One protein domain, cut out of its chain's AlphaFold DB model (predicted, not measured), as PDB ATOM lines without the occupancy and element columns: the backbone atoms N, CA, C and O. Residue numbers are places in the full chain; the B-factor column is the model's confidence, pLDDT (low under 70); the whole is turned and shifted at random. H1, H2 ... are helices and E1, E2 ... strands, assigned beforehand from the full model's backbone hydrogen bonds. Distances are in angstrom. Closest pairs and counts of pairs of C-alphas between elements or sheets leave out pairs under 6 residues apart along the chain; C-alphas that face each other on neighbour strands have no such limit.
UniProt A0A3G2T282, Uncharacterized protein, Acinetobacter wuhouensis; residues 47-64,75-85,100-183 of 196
ATOM      1  N   LYS A  47       4.859 -54.261 -23.507       60.94
ATOM      2  CA  LYS A  47       6.097 -55.041 -23.665       60.94
ATOM      3  C   LYS A  47       7.209 -54.471 -22.767       60.94
ATOM      4  O   LYS A  47       7.172 -53.274 -22.479       60.94
ATOM      5  N   PRO A  48       8.173 -55.301 -22.323       55.56
ATOM      6  CA  PRO A  48       9.213 -54.838 -21.418       55.56
ATOM      7  C   PRO A  48      10.020 -53.745 -22.102       55.56
ATOM      8  O   PRO A  48      10.412 -53.873 -23.263       55.56
ATOM      9  N   PHE A  49      10.232 -52.664 -21.368       59.03
ATOM     10  CA  PHE A  49      11.131 -51.604 -21.780       59.03
ATOM     11  C   PHE A  49      12.560 -52.098 -21.641       59.03
ATOM     12  O   PHE A  49      12.892 -52.774 -20.668       59.03
ATOM     13  N   THR A  50      13.412 -51.752 -22.599       49.78
ATOM     14  CA  THR A  50      14.828 -52.127 -22.543       49.78
ATOM     15  C   THR A  50      15.622 -51.211 -21.610       49.78
ATOM     16  O   THR A  50      16.769 -51.517 -21.303       49.78
ATOM     17  N   SER A  51      15.045 -50.088 -21.155       56.19
ATOM     18  CA  SER A  51      15.668 -49.184 -20.178       56.19
ATOM     19  C   SER A  51      14.646 -48.371 -19.367       56.19
ATOM     20  O   SER A  51      13.520 -48.134 -19.808       56.19
ATOM     21  N   MET A  52      15.061 -47.897 -18.185       57.44
ATOM     22  CA  MET A  52      14.271 -47.000 -17.322       57.44
ATOM     23  C   MET A  52      13.931 -45.670 -18.016       57.44
ATOM     24  O   MET A  52      12.861 -45.107 -17.811       57.44
ATOM     25  N   GLU A  53      14.816 -45.201 -18.893       55.47
ATOM     26  CA  GLU A  53      14.629 -43.984 -19.684       55.47
ATOM     27  C   GLU A  53      13.437 -44.106 -20.649       55.47
ATOM     28  O   GLU A  53      12.676 -43.161 -20.828       55.47
ATOM     29  N   GLN A  54      13.186 -45.295 -21.211       59.38
ATOM     30  CA  GLN A  54      12.002 -45.527 -22.048       59.38
ATOM     31  C   GLN A  54      10.702 -45.544 -21.232       59.38
ATOM     32  O   GLN A  54       9.677 -45.063 -21.714       59.38
ATOM     33  N   VAL A  55      10.744 -46.054 -19.995       60.34
ATOM     34  CA  VAL A  55       9.606 -46.002 -19.061       60.34
ATOM     35  C   VAL A  55       9.275 -44.546 -18.735       60.34
ATOM     36  O   VAL A  55       8.118 -44.141 -18.831       60.34
ATOM     37  N   GLN A  56      10.292 -43.742 -18.416       59.91
ATOM     38  CA  GLN A  56      10.132 -42.315 -18.131       59.91
ATOM     39  C   GLN A  56       9.657 -41.527 -19.358       59.91
ATOM     40  O   GLN A  56       8.762 -40.704 -19.234       59.91
ATOM     41  N   ASN A  57      10.161 -41.814 -20.557       63.09
ATOM     42  CA  ASN A  57       9.738 -41.106 -21.770       63.09
ATOM     43  C   ASN A  57       8.320 -41.483 -22.233       63.09
ATOM     44  O   ASN A  57       7.643 -40.676 -22.867       63.09
ATOM     45  N   GLN A  58       7.853 -42.703 -21.947       62.84
ATOM     46  CA  GLN A  58       6.520 -43.153 -22.360       62.84
ATOM     47  C   GLN A  58       5.432 -42.874 -21.313       62.84
ATOM     48  O   GLN A  58       4.272 -42.672 -21.681       62.84
ATOM     49  N   PHE A  59       5.788 -42.878 -20.027       61.72
ATOM     50  CA  PHE A  59       4.844 -42.736 -18.913       61.72
ATOM     51  C   PHE A  59       5.134 -41.558 -17.987       61.72
ATOM     52  O   PHE A  59       4.400 -41.346 -17.023       61.72
ATOM     53  N   GLY A  60       6.193 -40.807 -18.265       56.47
ATOM     54  CA  GLY A  60       6.423 -39.502 -17.677       56.47
ATOM     55  C   GLY A  60       5.488 -38.440 -18.261       56.47
ATOM     56  O   GLY A  60       4.657 -38.733 -19.127       56.47
ATOM     57  N   PRO A  61       5.620 -37.198 -17.781       47.06
ATOM     58  CA  PRO A  61       4.679 -36.113 -18.062       47.06
ATOM     59  C   PRO A  61       4.536 -35.765 -19.554       47.06
ATOM     60  O   PRO A  61       3.453 -35.371 -19.975       47.06
ATOM     61  N   ASP A  62       5.568 -36.010 -20.367       49.59
ATOM     62  CA  ASP A  62       5.579 -35.726 -21.813       49.59
ATOM     63  C   ASP A  62       5.212 -36.942 -22.697       49.59
ATOM     64  O   ASP A  62       5.320 -36.904 -23.929       49.59
ATOM     65  N   GLY A  63       4.791 -38.055 -22.087       51.72
ATOM     66  CA  GLY A  63       4.508 -39.308 -22.785       51.72
ATOM     67  C   GLY A  63       3.307 -39.226 -23.737       51.72
ATOM     68  O   GLY A  63       2.203 -38.821 -23.366       51.72
ATOM     69  N   LYS A  64       3.474 -39.679 -24.988       49.09
ATOM     70  CA  LYS A  64       2.381 -39.711 -25.981       49.09
ATOM     71  C   LYS A  64       1.332 -40.769 -25.615       49.09
ATOM     72  O   LYS A  64       1.581 -41.971 -25.720       49.09
ATOM     73  N   GLY A  75      -8.016 -57.528 -10.178       73.94
ATOM     74  CA  GLY A  75      -6.835 -57.650  -9.313       73.94
ATOM     75  C   GLY A  75      -6.059 -56.344  -9.099       73.94
ATOM     76  O   GLY A  75      -4.996 -56.378  -8.480       73.94
ATOM     77  N   ILE A  76      -6.581 -55.209  -9.587       86.25
ATOM     78  CA  ILE A  76      -6.038 -53.865  -9.362       86.25
ATOM     79  C   ILE A  76      -7.046 -53.063  -8.534       86.25
ATOM     80  O   ILE A  76      -8.204 -52.878  -8.921       86.25
ATOM     81  N   SER A  77      -6.596 -52.541  -7.398       90.50
ATOM     82  CA  SER A  77      -7.363 -51.600  -6.579       90.50
ATOM     83  C   SER A  77      -6.627 -50.266  -6.452       90.50
ATOM     84  O   SER A  77      -5.421 -50.198  -6.669       90.50
ATOM     85  N   LEU A  78      -7.379 -49.205  -6.158       90.88
ATOM     86  CA  LEU A  78      -6.853 -47.884  -5.824       90.88
ATOM     87  C   LEU A  78      -7.420 -47.544  -4.447       90.88
ATOM     88  O   LEU A  78      -8.643 -47.532  -4.287       90.88
ATOM     89  N   ALA A  79      -6.536 -47.356  -3.477       90.25
ATOM     90  CA  ALA A  79      -6.848 -47.137  -2.071       90.25
ATOM     91  C   ALA A  79      -6.161 -45.864  -1.560       90.25
ATOM     92  O   ALA A  79      -5.415 -45.219  -2.298       90.25
ATOM     93  N   ASP A  80      -6.437 -45.501  -0.304       88.44
ATOM     94  CA  ASP A  80      -5.817 -44.368   0.399       88.44
ATOM     95  C   ASP A  80      -5.887 -43.041  -0.373       88.44
ATOM     96  O   ASP A  80      -4.970 -42.223  -0.334       88.44
ATOM     97  N   ILE A  81      -6.999 -42.838  -1.084       88.75
ATOM     98  CA  ILE A  81      -7.211 -41.684  -1.951       88.75
ATOM     99  C   ILE A  81      -7.368 -40.416  -1.113       88.75
ATOM    100  O   ILE A  81      -8.255 -40.320  -0.260       88.75
ATOM    101  N   LYS A  82      -6.540 -39.411  -1.403       88.81
ATOM    102  CA  LYS A  82      -6.559 -38.102  -0.747       88.81
ATOM    103  C   LYS A  82      -6.457 -36.995  -1.783       88.81
ATOM    104  O   LYS A  82      -5.637 -37.064  -2.688       88.81
ATOM    105  N   GLN A  83      -7.257 -35.946  -1.632       87.44
ATOM    106  CA  GLN A  83      -7.066 -34.726  -2.408       87.44
ATOM    107  C   GLN A  83      -5.884 -33.937  -1.844       87.44
ATOM    108  O   GLN A  83      -5.787 -33.710  -0.637       87.44
ATOM    109  N   ILE A  84      -5.000 -33.494  -2.728       83.06
ATOM    110  CA  ILE A  84      -3.908 -32.587  -2.409       83.06
ATOM    111  C   ILE A  84      -4.421 -31.161  -2.589       83.06
ATOM    112  O   ILE A  84      -4.783 -30.751  -3.691       83.06
ATOM    113  N   ASN A  85      -4.418 -30.381  -1.510       69.25
ATOM    114  CA  ASN A  85      -4.655 -28.946  -1.604       69.25
ATOM    115  C   ASN A  85      -3.435 -28.290  -2.259       69.25
ATOM    116  O   ASN A  85      -2.375 -28.179  -1.646       69.25
ATOM    117  N   GLN A 100      14.356 -33.198  -0.823       53.38
ATOM    118  CA  GLN A 100      14.276 -33.917  -2.102       53.38
ATOM    119  C   GLN A 100      12.912 -34.573  -2.372       53.38
ATOM    120  O   GLN A 100      12.467 -34.603  -3.519       53.38
ATOM    121  N   GLN A 101      12.218 -35.081  -1.343       54.88
ATOM    122  CA  GLN A 101      10.888 -35.682  -1.536       54.88
ATOM    123  C   GLN A 101       9.836 -34.625  -1.885       54.88
ATOM    124  O   GLN A 101       8.950 -34.882  -2.702       54.88
ATOM    125  N   ASN A 102       9.966 -33.424  -1.313       63.28
ATOM    126  CA  ASN A 102       9.090 -32.304  -1.636       63.28
ATOM    127  C   ASN A 102       9.350 -31.792  -3.058       63.28
ATOM    128  O   ASN A 102       8.393 -31.571  -3.789       63.28
ATOM    129  N   GLU A 103      10.607 -31.717  -3.504       67.69
ATOM    130  CA  GLU A 103      10.942 -31.308  -4.876       67.69
ATOM    131  C   GLU A 103      10.396 -32.271  -5.938       67.69
ATOM    132  O   GLU A 103       9.805 -31.829  -6.924       67.69
ATOM    133  N   GLN A 104      10.534 -33.589  -5.744       67.81
ATOM    134  CA  GLN A 104      10.003 -34.576  -6.692       67.81
ATOM    135  C   GLN A 104       8.470 -34.561  -6.730       67.81
ATOM    136  O   GLN A 104       7.867 -34.639  -7.805       67.81
ATOM    137  N   ARG A 105       7.833 -34.452  -5.561       72.69
ATOM    138  CA  ARG A 105       6.382 -34.295  -5.450       72.69
ATOM    139  C   ARG A 105       5.917 -33.033  -6.171       72.69
ATOM    140  O   ARG A 105       5.005 -33.109  -6.990       72.69
ATOM    141  N   ASP A 106       6.537 -31.897  -5.882       76.19
ATOM    142  CA  ASP A 106       6.147 -30.604  -6.434       76.19
ATOM    143  C   ASP A 106       6.391 -30.554  -7.945       76.19
ATOM    144  O   ASP A 106       5.554 -30.026  -8.675       76.19
ATOM    145  N   TYR A 107       7.458 -31.194  -8.435       76.06
ATOM    146  CA  TYR A 107       7.680 -31.396  -9.865       76.06
ATOM    147  C   TYR A 107       6.544 -32.201 -10.505       76.06
ATOM    148  O   TYR A 107       5.933 -31.721 -11.456       76.06
ATOM    149  N   LEU A 108       6.200 -33.382  -9.978       71.94
ATOM    150  CA  LEU A 108       5.120 -34.212 -10.535       71.94
ATOM    151  C   LEU A 108       3.763 -33.494 -10.505       71.94
ATOM    152  O   LEU A 108       3.001 -33.581 -11.463       71.94
ATOM    153  N   ILE A 109       3.483 -32.754  -9.432       78.69
ATOM    154  CA  ILE A 109       2.258 -31.962  -9.280       78.69
ATOM    155  C   ILE A 109       2.238 -30.770 -10.243       78.69
ATOM    156  O   ILE A 109       1.175 -30.448 -10.772       78.69
ATOM    157  N   SER A 110       3.382 -30.129 -10.506       77.38
ATOM    158  CA  SER A 110       3.471 -28.988 -11.432       77.38
ATOM    159  C   SER A 110       3.044 -29.344 -12.858       77.38
ATOM    160  O   SER A 110       2.542 -28.486 -13.576       77.38
ATOM    161  N   GLN A 111       3.153 -30.623 -13.229       76.06
ATOM    162  CA  GLN A 111       2.733 -31.143 -14.530       76.06
ATOM    163  C   GLN A 111       1.210 -31.303 -14.654       76.06
ATOM    164  O   GLN A 111       0.694 -31.559 -15.739       76.06
ATOM    165  N   PHE A 112       0.473 -31.148 -13.553       81.50
ATOM    166  CA  PHE A 112      -0.988 -31.199 -13.511       81.50
ATOM    167  C   PHE A 112      -1.612 -29.802 -13.553       81.50
ATOM    168  O   PHE A 112      -2.610 -29.524 -12.883       81.50
ATOM    169  N   GLU A 113      -1.012 -28.901 -14.330       76.81
ATOM    170  CA  GLU A 113      -1.519 -27.544 -14.496       76.81
ATOM    171  C   GLU A 113      -2.977 -27.560 -14.987       76.81
ATOM    172  O   GLU A 113      -3.356 -28.343 -15.863       76.81
ATOM    173  N   GLY A 114      -3.813 -26.715 -14.375       74.69
ATOM    174  CA  GLY A 114      -5.226 -26.560 -14.728       74.69
ATOM    175  C   GLY A 114      -6.154 -27.692 -14.278       74.69
ATOM    176  O   GLY A 114      -7.302 -27.709 -14.711       74.69
ATOM    177  N   ALA A 115      -5.687 -28.637 -13.457       81.81
ATOM    178  CA  ALA A 115      -6.536 -29.696 -12.915       81.81
ATOM    179  C   ALA A 115      -7.533 -29.157 -11.878       81.81
ATOM    180  O   ALA A 115      -7.155 -28.380 -10.999       81.81
ATOM    181  N   ASP A 116      -8.781 -29.628 -11.931       83.12
ATOM    182  CA  ASP A 116      -9.808 -29.302 -10.933       83.12
ATOM    183  C   ASP A 116      -9.512 -29.980  -9.590       83.12
ATOM    184  O   ASP A 116      -9.740 -29.411  -8.521       83.12
ATOM    185  N   TYR A 117      -8.937 -31.186  -9.643       85.50
ATOM    186  CA  TYR A 117      -8.452 -31.900  -8.465       85.50
ATOM    187  C   TYR A 117      -7.108 -32.547  -8.751       85.50
ATOM    188  O   TYR A 117      -6.906 -33.170  -9.792       85.50
ATOM    189  N   ILE A 118      -6.210 -32.469  -7.775       87.00
ATOM    190  CA  ILE A 118      -4.973 -33.243  -7.752       87.00
ATOM    191  C   ILE A 118      -5.059 -34.171  -6.553       87.00
ATOM    192  O   ILE A 118      -5.440 -33.762  -5.458       87.00
ATOM    193  N   CYS A 119      -4.758 -35.436  -6.782       89.00
ATOM    194  CA  CYS A 119      -5.069 -36.522  -5.879       89.00
ATOM    195  C   CYS A 119      -3.829 -37.388  -5.674       89.00
ATOM    196  O   CYS A 119      -3.081 -37.667  -6.610       89.00
ATOM    197  N   GLU A 120      -3.628 -37.836  -4.447       91.38
ATOM    198  CA  GLU A 120      -2.734 -38.929  -4.102       91.38
ATOM    199  C   GLU A 120      -3.563 -40.200  -3.933       91.38
ATOM    200  O   GLU A 120      -4.694 -40.153  -3.448       91.38
ATOM    201  N   GLY A 121      -3.008 -41.338  -4.322       91.12
ATOM    202  CA  GLY A 121      -3.593 -42.633  -4.023       91.12
ATOM    203  C   GLY A 121      -2.554 -43.738  -4.088       91.12
ATOM    204  O   GLY A 121      -1.405 -43.528  -4.478       91.12
ATOM    205  N   VAL A 122      -2.973 -44.940  -3.720       92.69
ATOM    206  CA  VAL A 122      -2.114 -46.119  -3.694       92.69
ATOM    207  C   VAL A 122      -2.729 -47.201  -4.562       92.69
ATOM    208  O   VAL A 122      -3.808 -47.721  -4.268       92.69
ATOM    209  N   ILE A 123      -2.041 -47.553  -5.644       92.75
ATOM    210  CA  ILE A 123      -2.397 -48.717  -6.445       92.75
ATOM    211  C   ILE A 123      -1.936 -49.961  -5.703       92.75
ATOM    212  O   ILE A 123      -0.771 -50.073  -5.324       92.75
ATOM    213  N   GLN A 124      -2.847 -50.911  -5.533       93.19
ATOM    214  CA  GLN A 124      -2.511 -52.229  -5.024       93.19
ATOM    215  C   GLN A 124      -2.821 -53.272  -6.094       93.19
ATOM    216  O   GLN A 124      -3.983 -53.455  -6.480       93.19
ATOM    217  N   GLN A 125      -1.779 -53.952  -6.561       90.12
ATOM    218  CA  GLN A 125      -1.868 -55.025  -7.544       90.12
ATOM    219  C   GLN A 125      -1.626 -56.368  -6.861       90.12
ATOM    220  O   GLN A 125      -0.617 -56.551  -6.179       90.12
ATOM    221  N   HIS A 126      -2.514 -57.331  -7.097       89.25
ATOM    222  CA  HIS A 126      -2.247 -58.715  -6.720       89.25
ATOM    223  C   HIS A 126      -1.086 -59.291  -7.540       89.25
ATOM    224  O   HIS A 126      -1.039 -59.149  -8.767       89.25
ATOM    225  N   VAL A 127      -0.159 -59.950  -6.852       86.00
ATOM    226  CA  VAL A 127       1.032 -60.566  -7.427       86.00
ATOM    227  C   VAL A 127       0.879 -62.079  -7.395       86.00
ATOM    228  O   VAL A 127       0.679 -62.677  -6.341       86.00
ATOM    229  N   ASP A 128       1.011 -62.691  -8.567       87.00
ATOM    230  CA  ASP A 128       1.078 -64.139  -8.707       87.00
ATOM    231  C   ASP A 128       2.407 -64.671  -8.143       87.00
ATOM    232  O   ASP A 128       3.476 -64.131  -8.438       87.00
ATOM    233  N   GLN A 129       2.355 -65.721  -7.317       85.31
ATOM    234  CA  GLN A 129       3.550 -66.248  -6.644       85.31
ATOM    235  C   GLN A 129       4.553 -66.890  -7.607       85.31
ATOM    236  O   GLN A 129       5.758 -66.799  -7.364       85.31
ATOM    237  N   ASN A 130       4.095 -67.490  -8.708       85.75
ATOM    238  CA  ASN A 130       4.997 -68.063  -9.706       85.75
ATOM    239  C   ASN A 130       5.726 -66.937 -10.441       85.75
ATOM    240  O   ASN A 130       6.946 -66.978 -10.584       85.75
ATOM    241  N   ALA A 131       4.999 -65.881 -10.817       85.12
ATOM    242  CA  ALA A 131       5.599 -64.698 -11.425       85.12
ATOM    243  C   ALA A 131       6.618 -64.014 -10.498       85.12
ATOM    244  O   ALA A 131       7.698 -63.632 -10.947       85.12
ATOM    245  N   LEU A 132       6.306 -63.896  -9.204       86.94
ATOM    246  CA  LEU A 132       7.238 -63.364  -8.207       86.94
ATOM    247  C   LEU A 132       8.494 -64.230  -8.077       86.94
ATOM    248  O   LEU A 132       9.599 -63.695  -8.006       86.94
ATOM    249  N   THR A 133       8.328 -65.554  -8.073       86.06
ATOM    250  CA  THR A 133       9.448 -66.502  -7.998       86.06
ATOM    251  C   THR A 133      10.399 -66.318  -9.174       86.06
ATOM    252  O   THR A 133      11.607 -66.243  -8.967       86.06
ATOM    253  N   GLU A 134       9.875 -66.176 -10.392       85.06
ATOM    254  CA  GLU A 134      10.705 -65.938 -11.577       85.06
ATOM    255  C   GLU A 134      11.440 -64.598 -11.503       85.06
ATOM    256  O   GLU A 134      12.662 -64.573 -11.613       85.06
ATOM    257  N   VAL A 135      10.735 -63.503 -11.207       84.69
ATOM    258  CA  VAL A 135      11.350 -62.167 -11.108       84.69
ATOM    259  C   VAL A 135      12.405 -62.092  -9.994       84.69
ATOM    260  O   VAL A 135      13.410 -61.398 -10.132       84.69
ATOM    261  N   SER A 136      12.227 -62.839  -8.901       85.75
ATOM    262  CA  SER A 136      13.186 -62.869  -7.787       85.75
ATOM    263  C   SER A 136      14.534 -63.515  -8.119       85.75
ATOM    264  O   SER A 136      15.483 -63.353  -7.354       85.75
ATOM    265  N   LYS A 137      14.640 -64.232  -9.247       85.06
ATOM    266  CA  LYS A 137      15.923 -64.759  -9.738       85.06
ATOM    267  C   LYS A 137      16.800 -63.656 -10.329       85.06
ATOM    268  O   LYS A 137      18.021 -63.750 -10.242       85.06
ATOM    269  N   ASP A 138      16.167 -62.629 -10.890       81.00
ATOM    270  CA  ASP A 138      16.831 -61.569 -11.649       81.00
ATOM    271  C   ASP A 138      17.008 -60.274 -10.841       81.00
ATOM    272  O   ASP A 138      17.846 -59.444 -11.191       81.00
ATOM    273  N   LEU A 139      16.242 -60.090  -9.756       82.56
ATOM    274  CA  LEU A 139      16.254 -58.871  -8.943       82.56
ATOM    275  C   LEU A 139      16.736 -59.104  -7.503       82.56
ATOM    276  O   LEU A 139      16.372 -60.100  -6.872       82.56
ATOM    277  N   PRO A 140      17.500 -58.159  -6.923       80.00
ATOM    278  CA  PRO A 140      17.871 -58.206  -5.515       80.00
ATOM    279  C   PRO A 140      16.642 -58.025  -4.608       80.00
ATOM    280  O   PRO A 140      15.694 -57.314  -4.935       80.00
ATOM    281  N   GLN A 141      16.689 -58.600  -3.400       79.31
ATOM    282  CA  GLN A 141      15.581 -58.520  -2.429       79.31
ATOM    283  C   GLN A 141      15.146 -57.086  -2.091       79.31
ATOM    284  O   GLN A 141      13.984 -56.867  -1.755       79.31
ATOM    285  N   GLN A 142      16.060 -56.116  -2.177       80.00
ATOM    286  CA  GLN A 142      15.771 -54.706  -1.905       80.00
ATOM    287  C   GLN A 142      14.727 -54.132  -2.875       80.00
ATOM    288  O   GLN A 142      13.846 -53.386  -2.448       80.00
ATOM    289  N   ASP A 143      14.750 -54.553  -4.140       77.69
ATOM    290  CA  ASP A 143      13.809 -54.079  -5.160       77.69
ATOM    291  C   ASP A 143      12.404 -54.676  -4.968       77.69
ATOM    292  O   ASP A 143      11.400 -54.105  -5.398       77.69
ATOM    293  N   LEU A 144      12.308 -55.793  -4.240       82.31
ATOM    294  CA  LEU A 144      11.061 -56.506  -3.955       82.31
ATOM    295  C   LEU A 144      10.369 -56.038  -2.664       82.31
ATOM    296  O   LEU A 144       9.266 -56.495  -2.369       82.31
ATOM    297  N   LEU A 145      10.957 -55.102  -1.903       83.69
ATOM    298  CA  LEU A 145      10.406 -54.617  -0.622       83.69
ATOM    299  C   LEU A 145       9.020 -53.958  -0.742       83.69
ATOM    300  O   LEU A 145       8.290 -53.839   0.247       83.69
ATOM    301  N   SER A 146       8.658 -53.528  -1.952       82.44
ATOM    302  CA  SER A 146       7.342 -52.973  -2.286       82.44
ATOM    303  C   SER A 146       6.232 -54.034  -2.379       82.44
ATOM    304  O   SER A 146       5.052 -53.677  -2.459       82.44
ATOM    305  N   ILE A 147       6.588 -55.323  -2.329       88.00
ATOM    306  CA  ILE A 147       5.663 -56.457  -2.350       88.00
ATOM    307  C   ILE A 147       5.504 -57.007  -0.934       88.00
ATOM    308  O   ILE A 147       6.453 -57.493  -0.321       88.00
ATOM    309  N   LYS A 148       4.276 -56.976  -0.414       85.81
ATOM    310  CA  LYS A 148       3.920 -57.568   0.883       85.81
ATOM    311  C   LYS A 148       2.644 -58.376   0.728       85.81
ATOM    312  O   LYS A 148       1.721 -57.925   0.066       85.81
ATOM    313  N   ASN A 149       2.586 -59.568   1.322       86.31
ATOM    314  CA  ASN A 149       1.403 -60.443   1.277       86.31
ATOM    315  C   ASN A 149       0.862 -60.670  -0.152       86.31
ATOM    316  O   ASN A 149      -0.339 -60.570  -0.388       86.31
ATOM    317  N   ASN A 150       1.750 -60.950  -1.115       85.75
ATOM    318  CA  ASN A 150       1.410 -61.099  -2.539       85.75
ATOM    319  C   ASN A 150       0.713 -59.861  -3.139       85.75
ATOM    320  O   ASN A 150      -0.133 -59.978  -4.029       85.75
ATOM    321  N   GLN A 151       1.042 -58.669  -2.639       89.62
ATOM    322  CA  GLN A 151       0.464 -57.415  -3.092       89.62
ATOM    323  C   GLN A 151       1.569 -56.387  -3.329       89.62
ATOM    324  O   GLN A 151       2.315 -56.030  -2.415       89.62
ATOM    325  N   LEU A 152       1.683 -55.929  -4.574       90.88
ATOM    326  CA  LEU A 152       2.568 -54.838  -4.959       90.88
ATOM    327  C   LEU A 152       1.850 -53.515  -4.698       90.88
ATOM    328  O   LEU A 152       0.724 -53.319  -5.161       90.88
ATOM    329  N   THR A 153       2.515 -52.626  -3.965       91.44
ATOM    330  CA  THR A 153       1.981 -51.316  -3.578       91.44
ATOM    331  C   THR A 153       2.717 -50.210  -4.320       91.44
ATOM    332  O   THR A 153       3.939 -50.107  -4.211       91.44
ATOM    333  N   ILE A 154       1.978 -49.379  -5.060       90.81
ATOM    334  CA  ILE A 154       2.533 -48.312  -5.898       90.81
ATOM    335  C   ILE A 154       1.816 -46.999  -5.579       90.81
ATOM    336  O   ILE A 154       0.675 -46.805  -6.012       90.81
ATOM    337  N   PRO A 155       2.450 -46.087  -4.829       91.06
ATOM    338  CA  PRO A 155       1.943 -44.738  -4.646       91.06
ATOM    339  C   PRO A 155       1.900 -43.991  -5.983       91.06
ATOM    340  O   PRO A 155       2.846 -44.043  -6.780       91.06
ATOM    341  N   VAL A 156       0.802 -43.287  -6.233       90.62
ATOM    342  CA  VAL A 156       0.566 -42.522  -7.459       90.62
ATOM    343  C   VAL A 156       0.021 -41.138  -7.135       90.62
ATOM    344  O   VAL A 156      -0.694 -40.950  -6.149       90.62
ATOM    345  N   TYR A 157       0.310 -40.185  -8.013       90.31
ATOM    346  CA  TYR A 157      -0.454 -38.950  -8.110       90.31
ATOM    347  C   TYR A 157      -1.325 -38.991  -9.359       90.31
ATOM    348  O   TYR A 157      -0.916 -39.531 -10.390       90.31
ATOM    349  N   TYR A 158      -2.520 -38.424  -9.285       88.69
ATOM    350  CA  TYR A 158      -3.381 -38.262 -10.444       88.69
ATOM    351  C   TYR A 158      -4.144 -36.948 -10.403       88.69
ATOM    352  O   TYR A 158      -4.530 -36.458  -9.348       88.69
ATOM    353  N   ALA A 159      -4.356 -36.393 -11.583       87.88
ATOM    354  CA  ALA A 159      -5.104 -35.178 -11.809       87.88
ATOM    355  C   ALA A 159      -6.441 -35.502 -12.456       87.88
ATOM    356  O   ALA A 159      -6.520 -36.358 -13.343       87.88
ATOM    357  N   VAL A 160      -7.479 -34.805 -12.017       86.50
ATOM    358  CA  VAL A 160      -8.841 -34.914 -12.525       86.50
ATOM    359  C   VAL A 160      -9.229 -33.567 -13.120       86.50
ATOM    360  O   VAL A 160      -9.194 -32.552 -12.431       86.50
ATOM    361  N   TYR A 161      -9.603 -33.592 -14.397       84.19
ATOM    362  CA  TYR A 161     -10.128 -32.459 -15.148       84.19
ATOM    363  C   TYR A 161     -11.600 -32.741 -15.470       84.19
ATOM    364  O   TYR A 161     -11.907 -33.674 -16.228       84.19
ATOM    365  N   GLU A 162     -12.510 -31.982 -14.878       81.38
ATOM    366  CA  GLU A 162     -13.945 -32.074 -15.110       81.38
ATOM    367  C   GLU A 162     -14.301 -31.423 -16.446       81.38
ATOM    368  O   GLU A 162     -14.046 -30.245 -16.698       81.38
ATOM    369  N   LYS A 163     -14.944 -32.182 -17.336       76.69
ATOM    370  CA  LYS A 163     -15.555 -31.614 -18.537       76.69
ATOM    371  C   LYS A 163     -16.996 -31.257 -18.206       76.69
ATOM    372  O   LYS A 163     -17.819 -32.129 -17.933       76.69
ATOM    373  N   THR A 164     -17.299 -29.964 -18.282       62.19
ATOM    374  CA  THR A 164     -18.608 -29.361 -17.974       62.19
ATOM    375  C   THR A 164     -19.775 -29.938 -18.783       62.19
ATOM    376  O   THR A 164     -20.924 -29.815 -18.370       62.19
ATOM    377  N   ALA A 165     -19.508 -30.621 -19.899       53.66
ATOM    378  CA  ALA A 165     -20.502 -31.397 -20.630       53.66
ATOM    379  C   ALA A 165     -20.402 -32.894 -20.267       53.66
ATOM    380  O   ALA A 165     -19.403 -33.548 -20.563       53.66
ATOM    381  N   ASN A 166     -21.477 -33.451 -19.697       60.12
ATOM    382  CA  ASN A 166     -21.711 -34.887 -19.458       60.12
ATOM    383  C   ASN A 166     -20.966 -35.562 -18.286       60.12
ATOM    384  O   ASN A 166     -20.869 -36.790 -18.289       60.12
ATOM    385  N   ASN A 167     -20.472 -34.819 -17.286       59.06
ATOM    386  CA  ASN A 167     -19.735 -35.380 -16.135       59.06
ATOM    387  C   ASN A 167     -18.572 -36.294 -16.565       59.06
ATOM    388  O   ASN A 167     -18.276 -37.293 -15.914       59.06
ATOM    389  N   GLN A 168     -17.963 -35.999 -17.714       65.81
ATOM    390  CA  GLN A 168     -16.824 -36.755 -18.204       65.81
ATOM    391  C   GLN A 168     -15.556 -36.206 -17.568       65.81
ATOM    392  O   GLN A 168     -15.324 -35.002 -17.569       65.81
ATOM    393  N   PHE A 169     -14.706 -37.101 -17.082       70.94
ATOM    394  CA  PHE A 169     -13.415 -36.731 -16.523       70.94
ATOM    395  C   PHE A 169     -12.309 -37.051 -17.518       70.94
ATOM    396  O   PHE A 169     -12.294 -38.120 -18.138       70.94
ATOM    397  N   GLN A 170     -11.354 -36.142 -17.644       79.88
ATOM    398  CA  GLN A 170     -10.032 -36.481 -18.142       79.88
ATOM    399  C   GLN A 170      -9.124 -36.711 -16.937       79.88
ATOM    400  O   GLN A 170      -9.075 -35.892 -16.026       79.88
ATOM    401  N   VAL A 171      -8.441 -37.854 -16.929       82.44
ATOM    402  CA  VAL A 171      -7.537 -38.240 -15.848       82.44
ATOM    403  C   VAL A 171      -6.135 -38.416 -16.401       82.44
ATOM    404  O   VAL A 171      -5.939 -39.088 -17.417       82.44
ATOM    405  N   VAL A 172      -5.169 -37.823 -15.714       83.00
ATOM    406  CA  VAL A 172      -3.735 -38.032 -15.939       83.00
ATOM    407  C   VAL A 172      -3.164 -38.601 -14.650       83.00
ATOM    408  O   VAL A 172      -3.601 -38.206 -13.575       83.00
ATOM    409  N   TYR A 173      -2.230 -39.546 -14.727       85.94
ATOM    410  CA  TYR A 173      -1.594 -40.095 -13.533       85.94
ATOM    411  C   TYR A 173      -0.097 -40.294 -13.744       85.94
ATOM    412  O   TYR A 173       0.346 -40.522 -14.870       85.94
ATOM    413  N   ALA A 174       0.649 -40.244 -12.647       83.12
ATOM    414  CA  ALA A 174       2.074 -40.516 -12.602       83.12
ATOM    415  C   ALA A 174       2.408 -41.375 -11.367       83.12
ATOM    416  O   ALA A 174       1.927 -41.079 -10.266       83.12
ATOM    417  N   PRO A 175       3.222 -42.436 -11.506       85.62
ATOM    418  CA  PRO A 175       3.747 -43.159 -10.354       85.62
ATOM    419  C   PRO A 175       4.747 -42.291  -9.589       85.62
ATOM    420  O   PRO A 175       5.568 -41.602 -10.194       85.62
ATOM    421  N   GLN A 176       4.727 -42.365  -8.258       83.44
ATOM    422  CA  GLN A 176       5.725 -41.669  -7.438       83.44
ATOM    423  C   GLN A 176       7.119 -42.288  -7.609       83.44
ATOM    424  O   GLN A 176       8.125 -41.588  -7.537       83.44
ATOM    425  N   ASN A 177       7.185 -43.597  -7.876       82.31
ATOM    426  CA  ASN A 177       8.430 -44.319  -8.101       82.31
ATOM    427  C   ASN A 177       8.371 -45.138  -9.410       82.31
ATOM    428  O   ASN A 177       7.701 -46.176  -9.454       82.31
ATOM    429  N   PRO A 178       9.098 -44.730 -10.468       80.81
ATOM    430  CA  PRO A 178       9.155 -45.464 -11.734       80.81
ATOM    431  C   PRO A 178       9.669 -46.908 -11.611       80.81
ATOM    432  O   PRO A 178       9.244 -47.770 -12.380       80.81
ATOM    433  N   ALA A 179      10.531 -47.210 -10.633       83.00
ATOM    434  CA  ALA A 179      11.047 -48.565 -10.431       83.00
ATOM    435  C   ALA A 179       9.943 -49.546 -10.005       83.00
ATOM    436  O   ALA A 179       9.920 -50.691 -10.453       83.00
ATOM    437  N   GLN A 180       8.968 -49.085  -9.216       86.00
ATOM    438  CA  GLN A 180       7.816 -49.905  -8.830       86.00
ATOM    439  C   GLN A 180       6.905 -50.210 -10.025       86.00
ATOM    440  O   GLN A 180       6.369 -51.313 -10.129       86.00
ATOM    441  N   LEU A 181       6.771 -49.266 -10.963       85.31
ATOM    442  CA  LEU A 181       6.062 -49.509 -12.218       85.31
ATOM    443  C   LEU A 181       6.809 -50.530 -13.091       85.31
ATOM    444  O   LEU A 181       6.181 -51.419 -13.665       85.31
ATOM    445  N   MET A 182       8.140 -50.439 -13.167       82.94
ATOM    446  CA  MET A 182       8.957 -51.416 -13.892       82.94
ATOM    447  C   MET A 182       8.804 -52.828 -13.303       82.94
ATOM    448  O   MET A 182       8.573 -53.778 -14.053       82.94
ATOM    449  N   LEU A 183       8.833 -52.960 -11.974       86.62
ATOM    450  CA  LEU A 183       8.573 -54.229 -11.289       86.62
ATOM    451  C   LEU A 183       7.173 -54.777 -11.614       86.62
ATOM    452  O   LEU A 183       7.023 -55.965 -11.902       86.62
TER     453      LEU A 183
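Overview. This is residues 47 to 64, 75 to 85 and 100 to 183 of the 196 residues of an uncharacterized protein of Acinetobacter wuhouensis (UniProt A0A3G2T282). A long, strongly twisted sheet of four antiparallel strands makes the body, with H2 and H4 on it and H1 packed on H4. The hairpin of E3 and E4 reaches toward one end of the long axis, and H3 lies toward the other. The printed part has 113 residues with four named helices and four named strands, in the order H1 E1 H2 E2 H3 E3 E4 H4; the sheet's order is E1 E2 E3 E4, and the class is mixed, helices and strands. It is only just compact, close to loose, with a radius of gyration of the C-alphas of 15.8 A, and elongated, spanning 49 by 29 by 27 A.

Arrangement. H1, residues 52 to 59, touches H4, residues 178 to 183, about perpendicular at 78 degrees; their closest C-alphas are those of Gln 56 and Pro 178, 7.2 A apart. E1, residues 76 to 84, is an edge strand and the antiparallel neighbour of E2, residues 117 to 126, with N 79 and O 122 at 2.9 A, within hydrogen-bond range. E2 is antiparallel to E3, residues 151 to 163, with N 123 and O 154 at 2.8 A. E3 forms a hairpin with the other edge strand, E4, residues 168 to 175, with N 159 and O 172 at 2.8 A. H1 is not on the sheet, but only just, with 4 pairs of C-alphas within 10 A. H2, residues 100 to 110, only grazes the sheet with its residues 105 to 109; the C-alphas of Leu 108 and Ala 174 are the closest of H2 and E4, at 7.3 A. H3, residues 129 to 138, is not on the sheet and is only just apart from H4, at 8.4 A. H4 is on the sheet but over none of its strands; its closest C-alpha pair with E3 is Gln 180 and Ile 154, 6.2 A apart. In H1, H2 and H4 every O i to N i+4 pair is within hydrogen-bond range; in H3, 4 of 6 are.

Along the chain. H1 begins at C-alpha 52, (14.271, -47.000, -17.322). E1 is 22.5 A long, H2 15.1 A, E2 27.6 A and H3 14.9 A. E3, 34.1 A long, starts at C-alpha 151, (0.464, -57.415, -3.092), and bends by 60 degrees at residue 155; E1 bends by 57 degrees at residue 80. E4 is 22.9 A long. H4 ends at C-alpha 183, (8.573, -54.229, -11.289).

Size, cuts and confidence. The C-alphas farthest apart are those of Lys 137 and Ala 165, 50.6 A. Residues 65 to 74 and 86 to 99 are not printed; the gaps are 26.2 A from C-alpha 64 to 75 and 19.6 A from C-alpha 85 to 100. The link from H3 to E3 is long, with 12 residues. The mean pLDDT of the printed part is 77.8; residues 47 to 64, 85, 100 to 104 and 164 to 168 are under 70.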